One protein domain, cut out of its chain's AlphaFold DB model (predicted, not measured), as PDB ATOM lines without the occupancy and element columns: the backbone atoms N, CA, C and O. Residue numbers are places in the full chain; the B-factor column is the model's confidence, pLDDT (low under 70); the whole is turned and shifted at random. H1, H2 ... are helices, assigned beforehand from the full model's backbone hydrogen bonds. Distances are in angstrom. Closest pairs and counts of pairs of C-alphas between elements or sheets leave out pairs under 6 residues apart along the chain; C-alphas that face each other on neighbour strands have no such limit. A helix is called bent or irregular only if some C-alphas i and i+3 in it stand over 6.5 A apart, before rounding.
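Overview. This is residues 190 to 208 and 246 to 332 of the 577 residues of the protein "DUF1708 domain-containing protein" of Torulaspora sp. CBS 2947 (UniProt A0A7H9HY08). One long helix, H3, runs through the middle of the domain, with H2 crossing it steeply on one side and H1 standing aslant near it on the opposite side. After H3 the printed part folds back into the short helix H4, which comes near H3 and reaches the first turns of H2, while residues 324 to 332 run across H3 as an end with no named element and residues 275 to 280 stick out before H3 begins. The 106 printed residues have four named helices, in the order H1, H2, H3, H4, and no named strand, and the class is all helix. The whole is compact, with a radius of gyration of the C-alphas of 14.8 A, and the C-alphas span 43 by 34 by 22 A along their three main axes.

Arrangement. H1, residues 194 to 206, touches no helix. It is close to but not clearly touching H3, residues 281 to 306, and their closest C-alphas, those of Tyr 197 and Ala 292, are 7.8 A apart. H1 and H3 run the same way at a steep tilt of 53 degrees. H2, residues 252 to 266, is apart from H1. H2 touches H3 with 25 pairs of C-alphas within 8 A, and the closest C-alphas, those of Phe 260 and Gly 290, are 4.1 A apart. H3 touches H2 with residues 286 to 294 alone. H2 and H3 run opposite ways at a steep tilt of 68 degrees, only just short of about perpendicular. H4, residues 313 to 319, touches H2, which touches it with residues 252 to 256 alone; the closest C-alphas, those of Lys 252 and Ile 318, are 5.9 A apart. H2 and H4 run the same way at a steep tilt of 58 degrees. H4 is close to but not clearly touching H3, with the C-alphas of Val 298 and Phe 319 the closest, 6.4 A apart. H3 and H4 run opposite ways at a shallow tilt of 27 degrees. H1 and H4 are apart. In the backbones of H1, H3 and H4, every O i to N i+4 pair is within hydrogen-bond range; in H2, 8 of 11 are.

Along the chain. H1 goes from Trp 194, whose C-alpha is at (163.558, 147.352, 179.704), to Glu 206, and measures 18.2 A from first to last C-alpha. H2 goes from Lys 252 to Cys 266 over 21.4 A. H2 is irregular, but only just: C-alphas 261 and 264 are 6.9 A apart, and its line is a rough one. H3 is the longest helix, with 26 residues, and covers 37.5 A from C-alpha 281 at (150.296, 138.015, 174.155) to C-alpha 306 at (159.777, 172.879, 184.247). H4 goes from Phe 313 to Phe 319, where the C-alpha is at (149.418, 164.932, 177.636), and measures 10.2 A.

Size, cuts and confidence. The two C-alphas farthest apart, those of Asp 276 and Gly 308, are 45.1 A from each other. Residues 209 to 245 are cut out, and C-alphas 208 and 246 stand 35.8 A apart across the cut, which falls in the link from H1 to H2. The link from H2 to H3, with 14 residues, is long, and its residues 275 to 280 stand free together. The link from H3 to H4, with 6 residues, is short. The mean pLDDT of the printed part is 85.5, and 12 residues are under 70, namely 246 to 249 and 271 to 278.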
ATOM      1  N   GLY A 190     166.410 147.480 172.008       92.69
ATOM      2  CA  GLY A 190     165.560 148.611 171.652       92.69
ATOM      3  C   GLY A 190     166.263 149.959 171.827       92.69
ATOM      4  O   GLY A 190     167.442 150.042 172.187       92.69
ATOM      5  N   VAL A 191     165.524 151.038 171.567       95.94
ATOM      6  CA  VAL A 191     165.966 152.409 171.865       95.94
ATOM      7  C   VAL A 191     166.117 152.579 173.372       95.94
ATOM      8  O   VAL A 191     167.151 153.063 173.829       95.94
ATOM      9  N   VAL A 192     165.125 152.123 174.145       96.06
ATOM     10  CA  VAL A 192     165.170 152.098 175.610       96.06
ATOM     11  C   VAL A 192     165.166 150.646 176.101       96.06
ATOM     12  O   VAL A 192     164.156 149.960 175.948       96.06
ATOM     13  N   PRO A 193     166.238 150.179 176.768       95.31
ATOM     14  CA  PRO A 193     166.249 148.853 177.381       95.31
ATOM     15  C   PRO A 193     165.254 148.742 178.544       95.31
ATOM     16  O   PRO A 193     165.228 149.620 179.415       95.31
ATOM     17  N   TRP A 194     164.518 147.629 178.623       94.25
ATOM     18  CA  TRP A 194     163.558 147.352 179.704       94.25
ATOM     19  C   TRP A 194     164.171 147.469 181.102       94.25
ATOM     20  O   TRP A 194     163.613 148.149 181.960       94.25
ATOM     21  N   ASP A 195     165.370 146.922 181.315       94.12
ATOM     22  CA  ASP A 195     166.077 147.030 182.599       94.12
ATOM     23  C   ASP A 195     166.362 148.480 183.001       94.12
ATOM     24  O   ASP A 195     166.387 148.829 184.183       94.12
ATOM     25  N   SER A 196     166.610 149.355 182.024       95.31
ATOM     26  CA  SER A 196     166.837 150.780 182.279       95.31
ATOM     27  C   SER A 196     165.527 151.475 182.639       95.31
ATOM     28  O   SER A 196     165.488 152.236 183.605       95.31
ATOM     29  N   TYR A 197     164.451 151.158 181.915       95.44
ATOM     30  CA  TYR A 197     163.107 151.664 182.187       95.44
ATOM     31  C   TYR A 197     162.611 151.255 183.579       95.44
ATOM     32  O   TYR A 197     162.238 152.122 184.366       95.44
ATOM     33  N   HIS A 198     162.673 149.970 183.934       94.56
ATOM     34  CA  HIS A 198     162.195 149.465 185.226       94.56
ATOM     35  C   HIS A 198     162.974 150.052 186.406       94.56
ATOM     36  O   HIS A 198     162.373 150.474 187.398       94.56
ATOM     37  N   ARG A 199     164.308 150.160 186.289       94.50
ATOM     38  CA  ARG A 199     165.144 150.826 187.305       94.50
ATOM     39  C   ARG A 199     164.791 152.305 187.452       94.50
ATOM     40  O   ARG A 199     164.656 152.776 188.580       94.50
ATOM     41  N   PHE A 200     164.598 153.011 186.338       94.62
ATOM     42  CA  PHE A 200     164.184 154.412 186.344       94.62
ATOM     43  C   PHE A 200     162.803 154.593 186.990       94.62
ATOM     44  O   PHE A 200     162.661 155.402 187.900       94.62
ATOM     45  N   VAL A 201     161.806 153.801 186.591       93.00
ATOM     46  CA  VAL A 201     160.433 153.846 187.121       93.00
ATOM     47  C   VAL A 201     160.385 153.568 188.620       93.00
ATOM     48  O   VAL A 201     159.658 154.251 189.349       93.00
ATOM     49  N   LYS A 202     161.147 152.570 189.083       94.00
ATOM     50  CA  LYS A 202     161.263 152.239 190.504       94.00
ATOM     51  C   LYS A 202     161.858 153.410 191.285       94.00
ATOM     52  O   LYS A 202     161.244 153.864 192.246       94.00
ATOM     53  N   TRP A 203     162.996 153.932 190.825       93.88
ATOM     54  CA  TRP A 203     163.646 155.090 191.437       93.88
ATOM     55  C   TRP A 203     162.714 156.305 191.483       93.88
ATOM     56  O   TRP A 203     162.580 156.961 192.512       93.88
ATOM     57  N   GLU A 204     162.028 156.593 190.383       92.56
ATOM     58  CA  GLU A 204     161.149 157.749 190.267       92.56
ATOM     59  C   GLU A 204     159.973 157.670 191.254       92.56
ATOM     60  O   GLU A 204     159.645 158.661 191.907       92.56
ATOM     61  N   LYS A 205     159.395 156.474 191.425       92.12
ATOM     62  CA  LYS A 205     158.347 156.209 192.418       92.12
ATOM     63  C   LYS A 205     158.860 156.383 193.852       92.12
ATOM     64  O   LYS A 205     158.176 156.997 194.665       92.12
ATOM     65  N   GLU A 206     160.050 155.871 194.158       93.75
ATOM     66  CA  GLU A 206     160.680 155.989 195.485       93.75
ATOM     67  C   GLU A 206     161.008 157.443 195.859       93.75
ATOM     68  O   GLU A 206     161.016 157.788 197.037       93.75
ATOM     69  N   ASN A 207     161.237 158.309 194.867       90.69
ATOM     70  CA  ASN A 207     161.611 159.712 195.063       90.69
ATOM     71  C   ASN A 207     160.436 160.690 194.863       90.69
ATOM     72  O   ASN A 207     160.656 161.894 194.765       90.69
ATOM     73  N   GLY A 208     159.194 160.198 194.789       88.81
ATOM     74  CA  GLY A 208     158.007 161.055 194.684       88.81
ATOM     75  C   GLY A 208     157.882 161.802 193.351       88.81
ATOM     76  O   GLY A 208     157.332 162.899 193.316       88.81
ATOM     77  N   ASN A 246     150.889 173.035 162.007       67.00
ATOM     78  CA  ASN A 246     149.435 172.818 162.004       67.00
ATOM     79  C   ASN A 246     148.932 171.913 163.142       67.00
ATOM     80  O   ASN A 246     147.842 171.346 163.041       67.00
ATOM     81  N   LYS A 247     149.692 171.760 164.235       69.69
ATOM     82  CA  LYS A 247     149.344 170.839 165.333       69.69
ATOM     83  C   LYS A 247     147.950 171.045 165.932       69.69
ATOM     84  O   LYS A 247     147.323 170.084 166.358       69.69
ATOM     85  N   GLN A 248     147.433 172.275 165.904       65.88
ATOM     86  CA  GLN A 248     146.103 172.612 166.426       65.88
ATOM     87  C   GLN A 248     144.951 172.006 165.608       65.88
ATOM     88  O   GLN A 248     143.861 171.816 166.143       65.88
ATOM     89  N   LEU A 249     145.182 171.685 164.328       68.75
ATOM     90  CA  LEU A 249     144.192 171.040 163.457       68.75
ATOM     91  C   LEU A 249     144.114 169.522 163.683       68.75
ATOM     92  O   LEU A 249     143.230 168.857 163.142       68.75
ATOM     93  N   ILE A 250     145.039 168.961 164.463       76.88
ATOM     94  CA  ILE A 250     145.159 167.524 164.690       76.88
ATOM     95  C   ILE A 250     144.396 167.165 165.960       76.88
ATOM     96  O   ILE A 250     144.650 167.704 167.031       76.88
ATOM     97  N   HIS A 251     143.485 166.200 165.870       80.00
ATOM     98  CA  HIS A 251     142.739 165.739 167.037       80.00
ATOM     99  C   HIS A 251     143.680 165.204 168.136       80.00
ATOM    100  O   HIS A 251     144.609 164.449 167.841       80.00
ATOM    101  N   LYS A 252     143.419 165.546 169.409       85.31
ATOM    102  CA  LYS A 252     144.269 165.174 170.559       85.31
ATOM    103  C   LYS A 252     144.571 163.672 170.616       85.31
ATOM    104  O   LYS A 252     145.711 163.275 170.836       85.31
ATOM    105  N   SER A 253     143.564 162.833 170.349       83.88
ATOM    106  CA  SER A 253     143.728 161.372 170.365       83.88
ATOM    107  C   SER A 253     144.759 160.882 169.350       83.88
ATOM    108  O   SER A 253     145.514 159.981 169.666       83.88
ATOM    109  N   VAL A 254     144.852 161.507 168.170       84.12
ATOM    110  CA  VAL A 254     145.796 161.097 167.117       84.12
ATOM    111  C   VAL A 254     147.243 161.342 167.554       84.12
ATOM    112  O   VAL A 254     148.137 160.576 167.201       84.12
ATOM    113  N   GLN A 255     147.473 162.393 168.340       86.12
ATOM    114  CA  GLN A 255     148.793 162.723 168.879       86.12
ATOM    115  C   GLN A 255     149.211 161.756 169.991       86.12
ATOM    116  O   GLN A 255     150.375 161.375 170.051       86.12
ATOM    117  N   ILE A 256     148.270 161.303 170.824       89.50
ATOM    118  CA  ILE A 256     148.540 160.250 171.813       89.50
ATOM    119  C   ILE A 256     148.722 158.897 171.108       89.50
ATOM    120  O   ILE A 256     149.696 158.196 171.375       89.50
ATOM    121  N   ASP A 257     147.866 158.562 170.137       89.75
ATOM    122  CA  ASP A 257     147.962 157.349 169.311       89.75
ATOM    123  C   ASP A 257     149.330 157.227 168.626       89.75
ATOM    124  O   ASP A 257     149.848 156.120 168.474       89.75
ATOM    125  N   LEU A 258     149.945 158.348 168.228       90.19
ATOM    126  CA  LEU A 258     151.301 158.379 167.676       90.19
ATOM    127  C   LEU A 258     152.331 157.823 168.668       90.19
ATOM    128  O   LEU A 258     153.171 157.016 168.277       90.19
ATOM    129  N   ILE A 259     152.246 158.214 169.944       93.06
ATOM    130  CA  ILE A 259     153.136 157.723 171.003       93.06
ATOM    131  C   ILE A 259     152.975 156.215 171.167       93.06
ATOM    132  O   ILE A 259     153.956 155.477 171.165       93.06
ATOM    133  N   PHE A 260     151.735 155.740 171.230       92.62
ATOM    134  CA  PHE A 260     151.464 154.311 171.350       92.62
ATOM    135  C   PHE A 260     151.924 153.522 170.115       92.62
ATOM    136  O   PHE A 260     152.490 152.439 170.251       92.62
ATOM    137  N   THR A 261     151.770 154.095 168.919       91.38
ATOM    138  CA  THR A 261     152.256 153.507 167.659       91.38
ATOM    139  C   THR A 261     153.788 153.440 167.607       91.38
ATOM    140  O   THR A 261     154.342 152.497 167.050       91.38
ATOM    141  N   ALA A 262     154.489 154.409 168.204       93.00
ATOM    142  CA  ALA A 262     155.950 154.443 168.267       93.00
ATOM    143  C   ALA A 262     156.541 153.509 169.345       93.00
ATOM    144  O   ALA A 262     157.724 153.168 169.280       93.00
ATOM    145  N   GLY A 263     155.730 153.065 170.315       93.75
ATOM    146  CA  GLY A 263     156.140 152.186 171.419       93.75
ATOM    147  C   GLY A 263     156.934 150.951 170.967       93.75
ATOM    148  O   GLY A 263     158.039 150.743 171.470       93.75
ATOM    149  N   PRO A 264     156.446 150.177 169.982       90.75
ATOM    150  CA  PRO A 264     157.150 149.024 169.413       90.75
ATOM    151  C   PRO A 264     158.521 149.296 168.807       90.75
ATOM    152  O   PRO A 264     159.381 148.425 168.831       90.75
ATOM    153  N   THR A 265     158.736 150.501 168.276       91.94
ATOM    154  CA  THR A 265     160.052 150.913 167.769       91.94
ATOM    155  C   THR A 265     160.987 151.310 168.917       91.94
ATOM    156  O   THR A 265     162.200 151.167 168.802       91.94
ATOM    157  N   CYS A 266     160.440 151.797 170.035       95.00
ATOM    158  CA  CYS A 266     161.223 152.200 171.200       95.00
ATOM    159  C   CYS A 266     161.692 151.003 172.044       95.00
ATOM    160  O   CYS A 266     162.838 150.973 172.493       95.00
ATOM    161  N   PHE A 267     160.813 150.021 172.248       93.44
ATOM    162  CA  PHE A 267     161.031 148.881 173.136       93.44
ATOM    163  C   PHE A 267     160.973 147.556 172.373       93.44
ATOM    164  O   PHE A 267     160.067 147.326 171.569       93.44
ATOM    165  N   THR A 268     161.890 146.644 172.693       90.62
ATOM    166  CA  THR A 268     161.773 145.230 172.305       90.62
ATOM    167  C   THR A 268     160.609 144.567 173.045       90.62
ATOM    168  O   THR A 268     160.035 145.143 173.975       90.62
ATOM    169  N   ARG A 269     160.201 143.361 172.639       81.50
ATOM    170  CA  ARG A 269     159.163 142.620 173.369       81.50
ATOM    171  C   ARG A 269     159.680 142.226 174.757       81.50
ATOM    172  O   ARG A 269     160.806 141.766 174.901       81.50
ATOM    173  N   GLU A 270     158.857 142.436 175.777       75.06
ATOM    174  CA  GLU A 270     159.174 142.019 177.144       75.06
ATOM    175  C   GLU A 270     159.030 140.494 177.267       75.06
ATOM    176  O   GLU A 270     158.082 139.916 176.739       75.06
ATOM    177  N   THR A 271     159.969 139.837 177.949       60.94
ATOM    178  CA  THR A 271     160.004 138.367 178.090       60.94
ATOM    179  C   THR A 271     159.061 137.835 179.170       60.94
ATOM    180  O   THR A 271     158.935 136.624 179.334       60.94
ATOM    181  N   VAL A 272     158.441 138.717 179.955       58.50
ATOM    182  CA  VAL A 272     157.589 138.343 181.087       58.50
ATOM    183  C   VAL A 272     156.132 138.381 180.640       58.50
ATOM    184  O   VAL A 272     155.524 139.446 180.547       58.50
ATOM    185  N   GLU A 273     155.572 137.208 180.359       57.88
ATOM    186  CA  GLU A 273     154.152 137.048 180.053       57.88
ATOM    187  C   GLU A 273     153.411 136.514 181.279       57.88
ATOM    188  O   GLU A 273     153.830 135.535 181.892       57.88
ATOM    189  N   ASP A 274     152.306 137.169 181.641       58.09
ATOM    190  CA  ASP A 274     151.356 136.649 182.627       58.09
ATOM    191  C   ASP A 274     150.462 135.588 181.946       58.09
ATOM    192  O   ASP A 274     149.672 135.935 181.060       58.09
ATOM    193  N   PRO A 275     150.583 134.297 182.284       55.62
ATOM    194  CA  PRO A 275     149.839 133.242 181.605       55.62
ATOM    195  C   PRO A 275     148.319 133.289 181.857       55.62
ATOM    196  O   PRO A 275     147.582 132.641 181.117       55.62
ATOM    197  N   ASP A 276     147.838 134.056 182.848       54.22
ATOM    198  CA  ASP A 276     146.424 134.076 183.266       54.22
ATOM    199  C   ASP A 276     145.590 135.224 182.650       54.22
ATOM    200  O   ASP A 276     144.418 135.430 182.997       54.22
ATOM    201  N   ASP A 277     146.158 135.988 181.715       64.50
ATOM    202  CA  ASP A 277     145.421 137.038 181.011       64.50
ATOM    203  C   ASP A 277     144.918 136.578 179.626       64.50
ATOM    204  O   ASP A 277     145.649 136.020 178.810       64.50
ATOM    205  N   ASP A 278     143.624 136.819 179.385       63.59
ATOM    206  CA  ASP A 278     142.857 136.370 178.215       63.59
ATOM    207  C   ASP A 278     143.219 137.164 176.948       63.59
ATOM    208  O   ASP A 278     142.839 136.777 175.840       63.59
ATOM    209  N   LEU A 279     143.929 138.288 177.099       70.94
ATOM    210  CA  LEU A 279     144.386 139.102 175.982       70.94
ATOM    211  C   LEU A 279     145.534 138.396 175.235       70.94
ATOM    212  O   LEU A 279     146.500 137.986 175.891       70.94
ATOM    213  N   PRO A 280     145.495 138.311 173.887       72.88
ATOM    214  CA  PRO A 280     146.571 137.698 173.115       72.88
ATOM    215  C   PRO A 280     147.939 138.317 173.464       72.88
ATOM    216  O   PRO A 280     148.049 139.551 173.475       72.88
ATOM    217  N   PRO A 281     148.995 137.513 173.695       74.69
ATOM    218  CA  PRO A 281     150.296 138.015 174.155       74.69
ATOM    219  C   PRO A 281     150.896 139.119 173.272       74.69
ATOM    220  O   PRO A 281     151.439 140.112 173.760       74.69
ATOM    221  N   VAL A 282     150.717 138.999 171.951       75.88
ATOM    222  CA  VAL A 282     151.136 140.010 170.966       75.88
ATOM    223  C   VAL A 282     150.478 141.369 171.231       75.88
ATOM    224  O   VAL A 282     151.140 142.404 171.178       75.88
ATOM    225  N   ILE A 283     149.188 141.376 171.561       79.94
ATOM    226  CA  ILE A 283     148.423 142.599 171.823       79.94
ATOM    227  C   ILE A 283     148.817 143.206 173.167       79.94
ATOM    228  O   ILE A 283     149.019 144.417 173.264       79.94
ATOM    229  N   ARG A 284     149.023 142.370 174.186       82.00
ATOM    230  CA  ARG A 284     149.520 142.824 175.489       82.00
ATOM    231  C   ARG A 284     150.883 143.504 175.377       82.00
ATOM    232  O   ARG A 284     151.082 144.577 175.942       82.00
ATOM    233  N   SER A 285     151.784 142.937 174.576       86.00
ATOM    234  CA  SER A 285     153.087 143.541 174.283       86.00
ATOM    235  C   SER A 285     152.956 144.953 173.695       86.00
ATOM    236  O   SER A 285     153.690 145.859 174.093       86.00
ATOM    237  N   TYR A 286     151.994 145.193 172.794       88.88
ATOM    238  CA  TYR A 286     151.734 146.538 172.268       88.88
ATOM    239  C   TYR A 286     151.293 147.522 173.358       88.88
ATOM    240  O   TYR A 286     151.803 148.643 173.402       88.88
ATOM    241  N   HIS A 287     150.409 147.107 174.268       88.69
ATOM    242  CA  HIS A 287     149.996 147.940 175.402       88.69
ATOM    243  C   HIS A 287     151.158 148.266 176.340       88.69
ATOM    244  O   HIS A 287     151.340 149.434 176.682       88.69
ATOM    245  N   ASN A 288     151.970 147.277 176.718       90.31
ATOM    246  CA  ASN A 288     153.107 147.492 177.617       90.31
ATOM    247  C   ASN A 288     154.111 148.483 177.015       90.31
ATOM    248  O   ASN A 288     154.478 149.464 177.664       90.31
ATOM    249  N   ARG A 289     154.496 148.275 175.748       92.69
ATOM    250  CA  ARG A 289     155.442 149.142 175.026       92.69
ATOM    251  C   ARG A 289     154.895 150.559 174.828       92.69
ATOM    252  O   ARG A 289     155.619 151.532 175.036       92.69
ATOM    253  N   GLY A 290     153.615 150.685 174.468       93.12
ATOM    254  CA  GLY A 290     152.942 151.976 174.312       93.12
ATOM    255  C   GLY A 290     152.838 152.753 175.627       93.12
ATOM    256  O   GLY A 290     153.214 153.923 175.681       93.12
ATOM    257  N   ASN A 291     152.423 152.092 176.713       92.81
ATOM    258  CA  ASN A 291     152.328 152.697 178.046       92.81
ATOM    259  C   ASN A 291     153.698 153.134 178.586       92.81
ATOM    260  O   ASN A 291     153.818 154.220 179.156       92.81
ATOM    261  N   ALA A 292     154.737 152.316 178.387       94.38
ATOM    262  CA  ALA A 292     156.095 152.645 178.805       94.38
ATOM    263  C   ALA A 292     156.624 153.891 178.081       94.38
ATOM    264  O   ALA A 292     157.133 154.814 178.724       94.38
ATOM    265  N   LEU A 293     156.443 153.963 176.755       96.06
ATOM    266  CA  LEU A 293     156.842 155.141 175.988       96.06
ATOM    267  C   LEU A 293     156.007 156.370 176.362       96.06
ATOM    268  O   LEU A 293     156.571 157.451 176.510       96.06
ATOM    269  N   HIS A 294     154.699 156.214 176.583       95.12
ATOM    270  CA  HIS A 294     153.840 157.302 177.045       95.12
ATOM    271  C   HIS A 294     154.339 157.890 178.365       95.12
ATOM    272  O   HIS A 294     154.535 159.099 178.456       95.12
ATOM    273  N   ARG A 295     154.661 157.050 179.357       94.75
ATOM    274  CA  ARG A 295     155.229 157.518 180.626       94.75
ATOM    275  C   ARG A 295     156.543 158.274 180.441       94.75
ATOM    276  O   ARG A 295     156.685 159.366 180.988       94.75
ATOM    277  N   LEU A 296     157.484 157.720 179.672       95.31
ATOM    278  CA  LEU A 296     158.763 158.383 179.408       95.31
ATOM    279  C   LEU A 296     158.571 159.719 178.689       95.31
ATOM    280  O   LEU A 296     159.224 160.698 179.037       95.31
ATOM    281  N   PHE A 297     157.665 159.774 177.716       95.00
ATOM    282  CA  PHE A 297     157.406 160.981 176.944       95.00
ATOM    283  C   PHE A 297     156.728 162.075 177.781       95.00
ATOM    284  O   PHE A 297     157.142 163.230 177.716       95.00
ATOM    285  N   VAL A 298     155.753 161.731 178.629       93.81
ATOM    286  CA  VAL A 298     155.137 162.697 179.558       93.81
ATOM    287  C   VAL A 298     156.158 163.186 180.589       93.81
ATOM    288  O   VAL A 298     156.241 164.387 180.835       93.81
ATOM    289  N   GLY A 299     156.990 162.295 181.142       92.69
ATOM    290  CA  GLY A 299     158.080 162.675 182.050       92.69
ATOM    291  C   GLY A 299     159.096 163.612 181.385       92.69
ATOM    292  O   GLY A 299     159.516 164.610 181.974       92.69
ATOM    293  N   TYR A 300     159.417 163.346 180.118       93.12
ATOM    294  CA  TYR A 300     160.253 164.200 179.285       93.12
ATOM    295  C   TYR A 300     159.637 165.594 179.090       93.12
ATOM    296  O   TYR A 300     160.270 166.589 179.448       93.12
ATOM    297  N   LEU A 301     158.386 165.680 178.621       92.12
ATOM    298  CA  LEU A 301     157.662 166.946 178.447       92.12
ATOM    299  C   LEU A 301     157.564 167.748 179.748       92.12
ATOM    300  O   LEU A 301     157.830 168.950 179.753       92.12
ATOM    301  N   ARG A 302     157.236 167.078 180.856       90.88
ATOM    302  CA  ARG A 302     157.142 167.676 182.193       90.88
ATOM    303  C   ARG A 302     158.464 168.326 182.606       90.88
ATOM    304  O   ARG A 302     158.456 169.449 183.107       90.88
ATOM    305  N   SER A 303     159.595 167.668 182.342       90.62
ATOM    306  CA  SER A 303     160.920 168.238 182.620       90.62
ATOM    307  C   SER A 303     161.255 169.443 181.737       90.62
ATOM    308  O   SER A 303     161.770 170.440 182.234       90.62
ATOM    309  N   LEU A 304     160.902 169.406 180.446       89.94
ATOM    310  CA  LEU A 304     161.141 170.522 179.528       89.94
ATOM    311  C   LEU A 304     160.292 171.749 179.867       89.94
ATOM    312  O   LEU A 304     160.782 172.871 179.745       89.94
ATOM    313  N   ASN A 305     159.047 171.534 180.295       88.69
ATOM    314  CA  ASN A 305     158.160 172.597 180.763       88.69
ATOM    315  C   ASN A 305     158.687 173.217 182.067       88.69
ATOM    316  O   ASN A 305     158.754 174.436 182.187       88.69
ATOM    317  N   HIS A 306     159.156 172.392 183.010       87.62
ATOM    318  CA  HIS A 306     159.777 172.879 184.247       87.62
ATOM    319  C   HIS A 306     161.055 173.699 183.991       87.62
ATOM    320  O   HIS A 306     161.277 174.720 184.635       87.62
ATOM    321  N   GLU A 307     161.873 173.288 183.018       85.94
ATOM    322  CA  GLU A 307     163.083 174.007 182.595       85.94
ATOM    323  C   GLU A 307     162.791 175.225 181.690       85.94
ATOM    324  O   GLU A 307     163.725 175.895 181.248       85.94
ATOM    325  N   GLY A 308     161.521 175.510 181.375       82.38
ATOM    326  CA  GLY A 308     161.106 176.618 180.506       82.38
ATOM    327  C   GLY A 308     161.526 176.468 179.039       82.38
ATOM    328  O   GLY A 308     161.506 177.442 178.288       82.38
ATOM    329  N   LYS A 309     161.932 175.262 178.622       83.38
ATOM    330  CA  LYS A 309     162.392 174.959 177.257       83.38
ATOM    331  C   LYS A 309     161.238 174.715 176.296       83.38
ATOM    332  O   LYS A 309     161.375 175.000 175.111       83.38
ATOM    333  N   VAL A 310     160.122 174.184 176.791       80.12
ATOM    334  CA  VAL A 310     158.885 173.979 176.028       80.12
ATOM    335  C   VAL A 310     157.744 174.596 176.820       80.12
ATOM    336  O   VAL A 310     157.313 174.019 177.807       80.12
ATOM    337  N   ASN A 311     157.239 175.737 176.356       74.19
ATOM    338  CA  ASN A 311     156.065 176.402 176.930       74.19
ATOM    339  C   ASN A 311     154.884 176.282 175.960       74.19
ATOM    340  O   ASN A 311     154.352 177.276 175.467       74.19
ATOM    341  N   ASP A 312     154.525 175.046 175.618       79.56
ATOM    342  CA  ASP A 312     153.408 174.761 174.724       79.56
ATOM    343  C   ASP A 312     152.184 174.328 175.533       79.56
ATOM    344  O   ASP A 312     152.088 173.188 176.002       79.56
ATOM    345  N   PHE A 313     151.235 175.253 175.682       80.56
ATOM    346  CA  PHE A 313     149.970 174.993 176.365       80.56
ATOM    347  C   PHE A 313     149.212 173.812 175.744       80.56
ATOM    348  O   PHE A 313     148.591 173.034 176.460       80.56
ATOM    349  N   TYR A 314     149.297 173.632 174.423       83.06
ATOM    350  CA  TYR A 314     148.548 172.602 173.712       83.06
ATOM    351  C   TYR A 314     149.088 171.199 174.000       83.06
ATOM    352  O   TYR A 314     148.316 170.285 174.277       83.06
ATOM    353  N   LEU A 315     150.415 171.023 174.007       85.12
ATOM    354  CA  LEU A 315     151.018 169.744 174.402       85.12
ATOM    355  C   LEU A 315     150.782 169.442 175.884       85.12
ATOM    356  O   LEU A 315     150.501 168.298 176.236       85.12
ATOM    357  N   SER A 316     150.852 170.468 176.735       86.19
ATOM    358  CA  SER A 316     150.590 170.334 178.171       86.19
ATOM    359  C   SER A 316     149.166 169.833 178.441       86.19
ATOM    360  O   SER A 316     148.976 168.932 179.256       86.19
ATOM    361  N   ASP A 317     148.190 170.366 177.701       85.94
ATOM    362  CA  ASP A 317     146.772 169.999 177.761       85.94
ATOM    363  C   ASP A 317     146.473 168.628 177.120       85.94
ATOM    364  O   ASP A 317     145.620 167.894 177.603       85.94
ATOM    365  N   ILE A 318     147.176 168.227 176.055       88.31
ATOM    366  CA  ILE A 318     146.994 166.895 175.444       88.31
ATOM    367  C   ILE A 318     147.507 165.782 176.350       88.31
ATOM    368  O   ILE A 318     146.842 164.759 176.513       88.31
ATOM    369  N   PHE A 319     148.710 165.965 176.887       89.94
ATOM    370  CA  PHE A 319     149.418 164.932 177.636       89.94
ATOM    371  C   PHE A 319     149.201 165.030 179.147       89.94
ATOM    372  O   PHE A 319     149.767 164.227 179.885       89.94
ATOM    373  N   HIS A 320     148.395 165.999 179.598       89.25
ATOM    374  CA  HIS A 320     148.096 166.271 181.003       89.25
ATOM    375  C   HIS A 320     149.359 166.229 181.880       89.25
ATOM    376  O   HIS A 320     149.417 165.492 182.861       89.25
ATOM    377  N   ILE A 321     150.391 167.000 181.518       89.56
ATOM    378  CA  ILE A 321     151.734 166.901 182.131       89.56
ATOM    379  C   ILE A 321     151.758 167.158 183.649       89.56
ATOM    380  O   ILE A 321     152.689 166.726 184.332       89.56
ATOM    381  N   ASP A 322     150.731 167.831 184.174       86.62
ATOM    382  CA  ASP A 322     150.540 168.087 185.605       86.62
ATOM    383  C   ASP A 322     150.044 166.845 186.370       86.62
ATOM    384  O   ASP A 322     150.210 166.746 187.585       86.62
ATOM    385  N   GLN A 323     149.461 165.872 185.667       88.56
ATOM    386  CA  GLN A 323     148.976 164.604 186.208       88.56
ATOM    387  C   GLN A 323     149.998 163.504 185.909       88.56
ATOM    388  O   GLN A 323     149.882 162.758 184.937       88.56
ATOM    389  N   TYR A 324     151.031 163.422 186.752       89.69
ATOM    390  CA  TYR A 324     152.120 162.460 186.597       89.69
ATOM    391  C   TYR A 324     152.236 161.517 187.812       89.69
ATOM    392  O   TYR A 324     152.237 162.004 188.946       89.69
ATOM    393  N   PRO A 325     152.398 160.191 187.621       90.50
ATOM    394  CA  PRO A 325     152.495 159.467 186.346       90.50
ATOM    395  C   PRO A 325     151.191 159.529 185.530       90.50
ATOM    396  O   PRO A 325     150.121 159.641 186.129       90.50
ATOM    397  N   PRO A 326     151.263 159.468 184.186       90.75
ATOM    398  CA  PRO A 326     150.072 159.589 183.356       90.75
ATOM    399  C   PRO A 326     149.104 158.436 183.622       90.75
ATOM    400  O   PRO A 326     149.518 157.288 183.811       90.75
ATOM    401  N   ALA A 327     147.808 158.745 183.602       86.75
ATOM    402  CA  ALA A 327     146.758 157.738 183.663       86.75
ATOM    403  C   ALA A 327     146.814 156.796 182.446       86.75
ATOM    404  O   ALA A 327     147.366 157.135 181.392       86.75
ATOM    405  N   ALA A 328     146.226 155.606 182.594       81.50
ATOM    406  CA  ALA A 328     146.092 154.666 181.490       81.50
ATOM    407  C   ALA A 328     145.309 155.321 180.342       81.50
ATOM    408  O   ALA A 328     144.250 155.912 180.553       81.50
ATOM    409  N   TYR A 329     145.851 155.242 179.127       83.44
ATOM    410  CA  TYR A 329     145.212 155.843 177.964       83.44
ATOM    411  C   TYR A 329     144.047 154.976 177.480       83.44
ATOM    412  O   TYR A 329     144.245 153.868 176.980       83.44
ATOM    413  N   GLU A 330     142.833 155.509 177.585       81.62
ATOM    414  CA  GLU A 330     141.625 154.886 177.049       81.62
ATOM    415  C   GLU A 330     141.386 155.357 175.610       81.62
ATOM    416  O   GLU A 330     140.698 156.343 175.335       81.62
ATOM    417  N   ALA A 331     142.009 154.659 174.663       82.25
ATOM    418  CA  ALA A 331     141.814 154.924 173.245       82.25
ATOM    419  C   ALA A 331     140.407 154.517 172.782       82.25
ATOM    420  O   ALA A 331     139.819 153.550 173.271       82.25
ATOM    421  N   ARG A 332     139.894 155.193 171.747       82.25
ATOM    422  CA  ARG A 332     138.657 154.771 171.082       82.25
ATOM    423  C   ARG A 332     138.872 153.398 170.441       82.25
ATOM    424  O   ARG A 332     139.644 153.270 169.490       82.25
TER     425      ARG A 332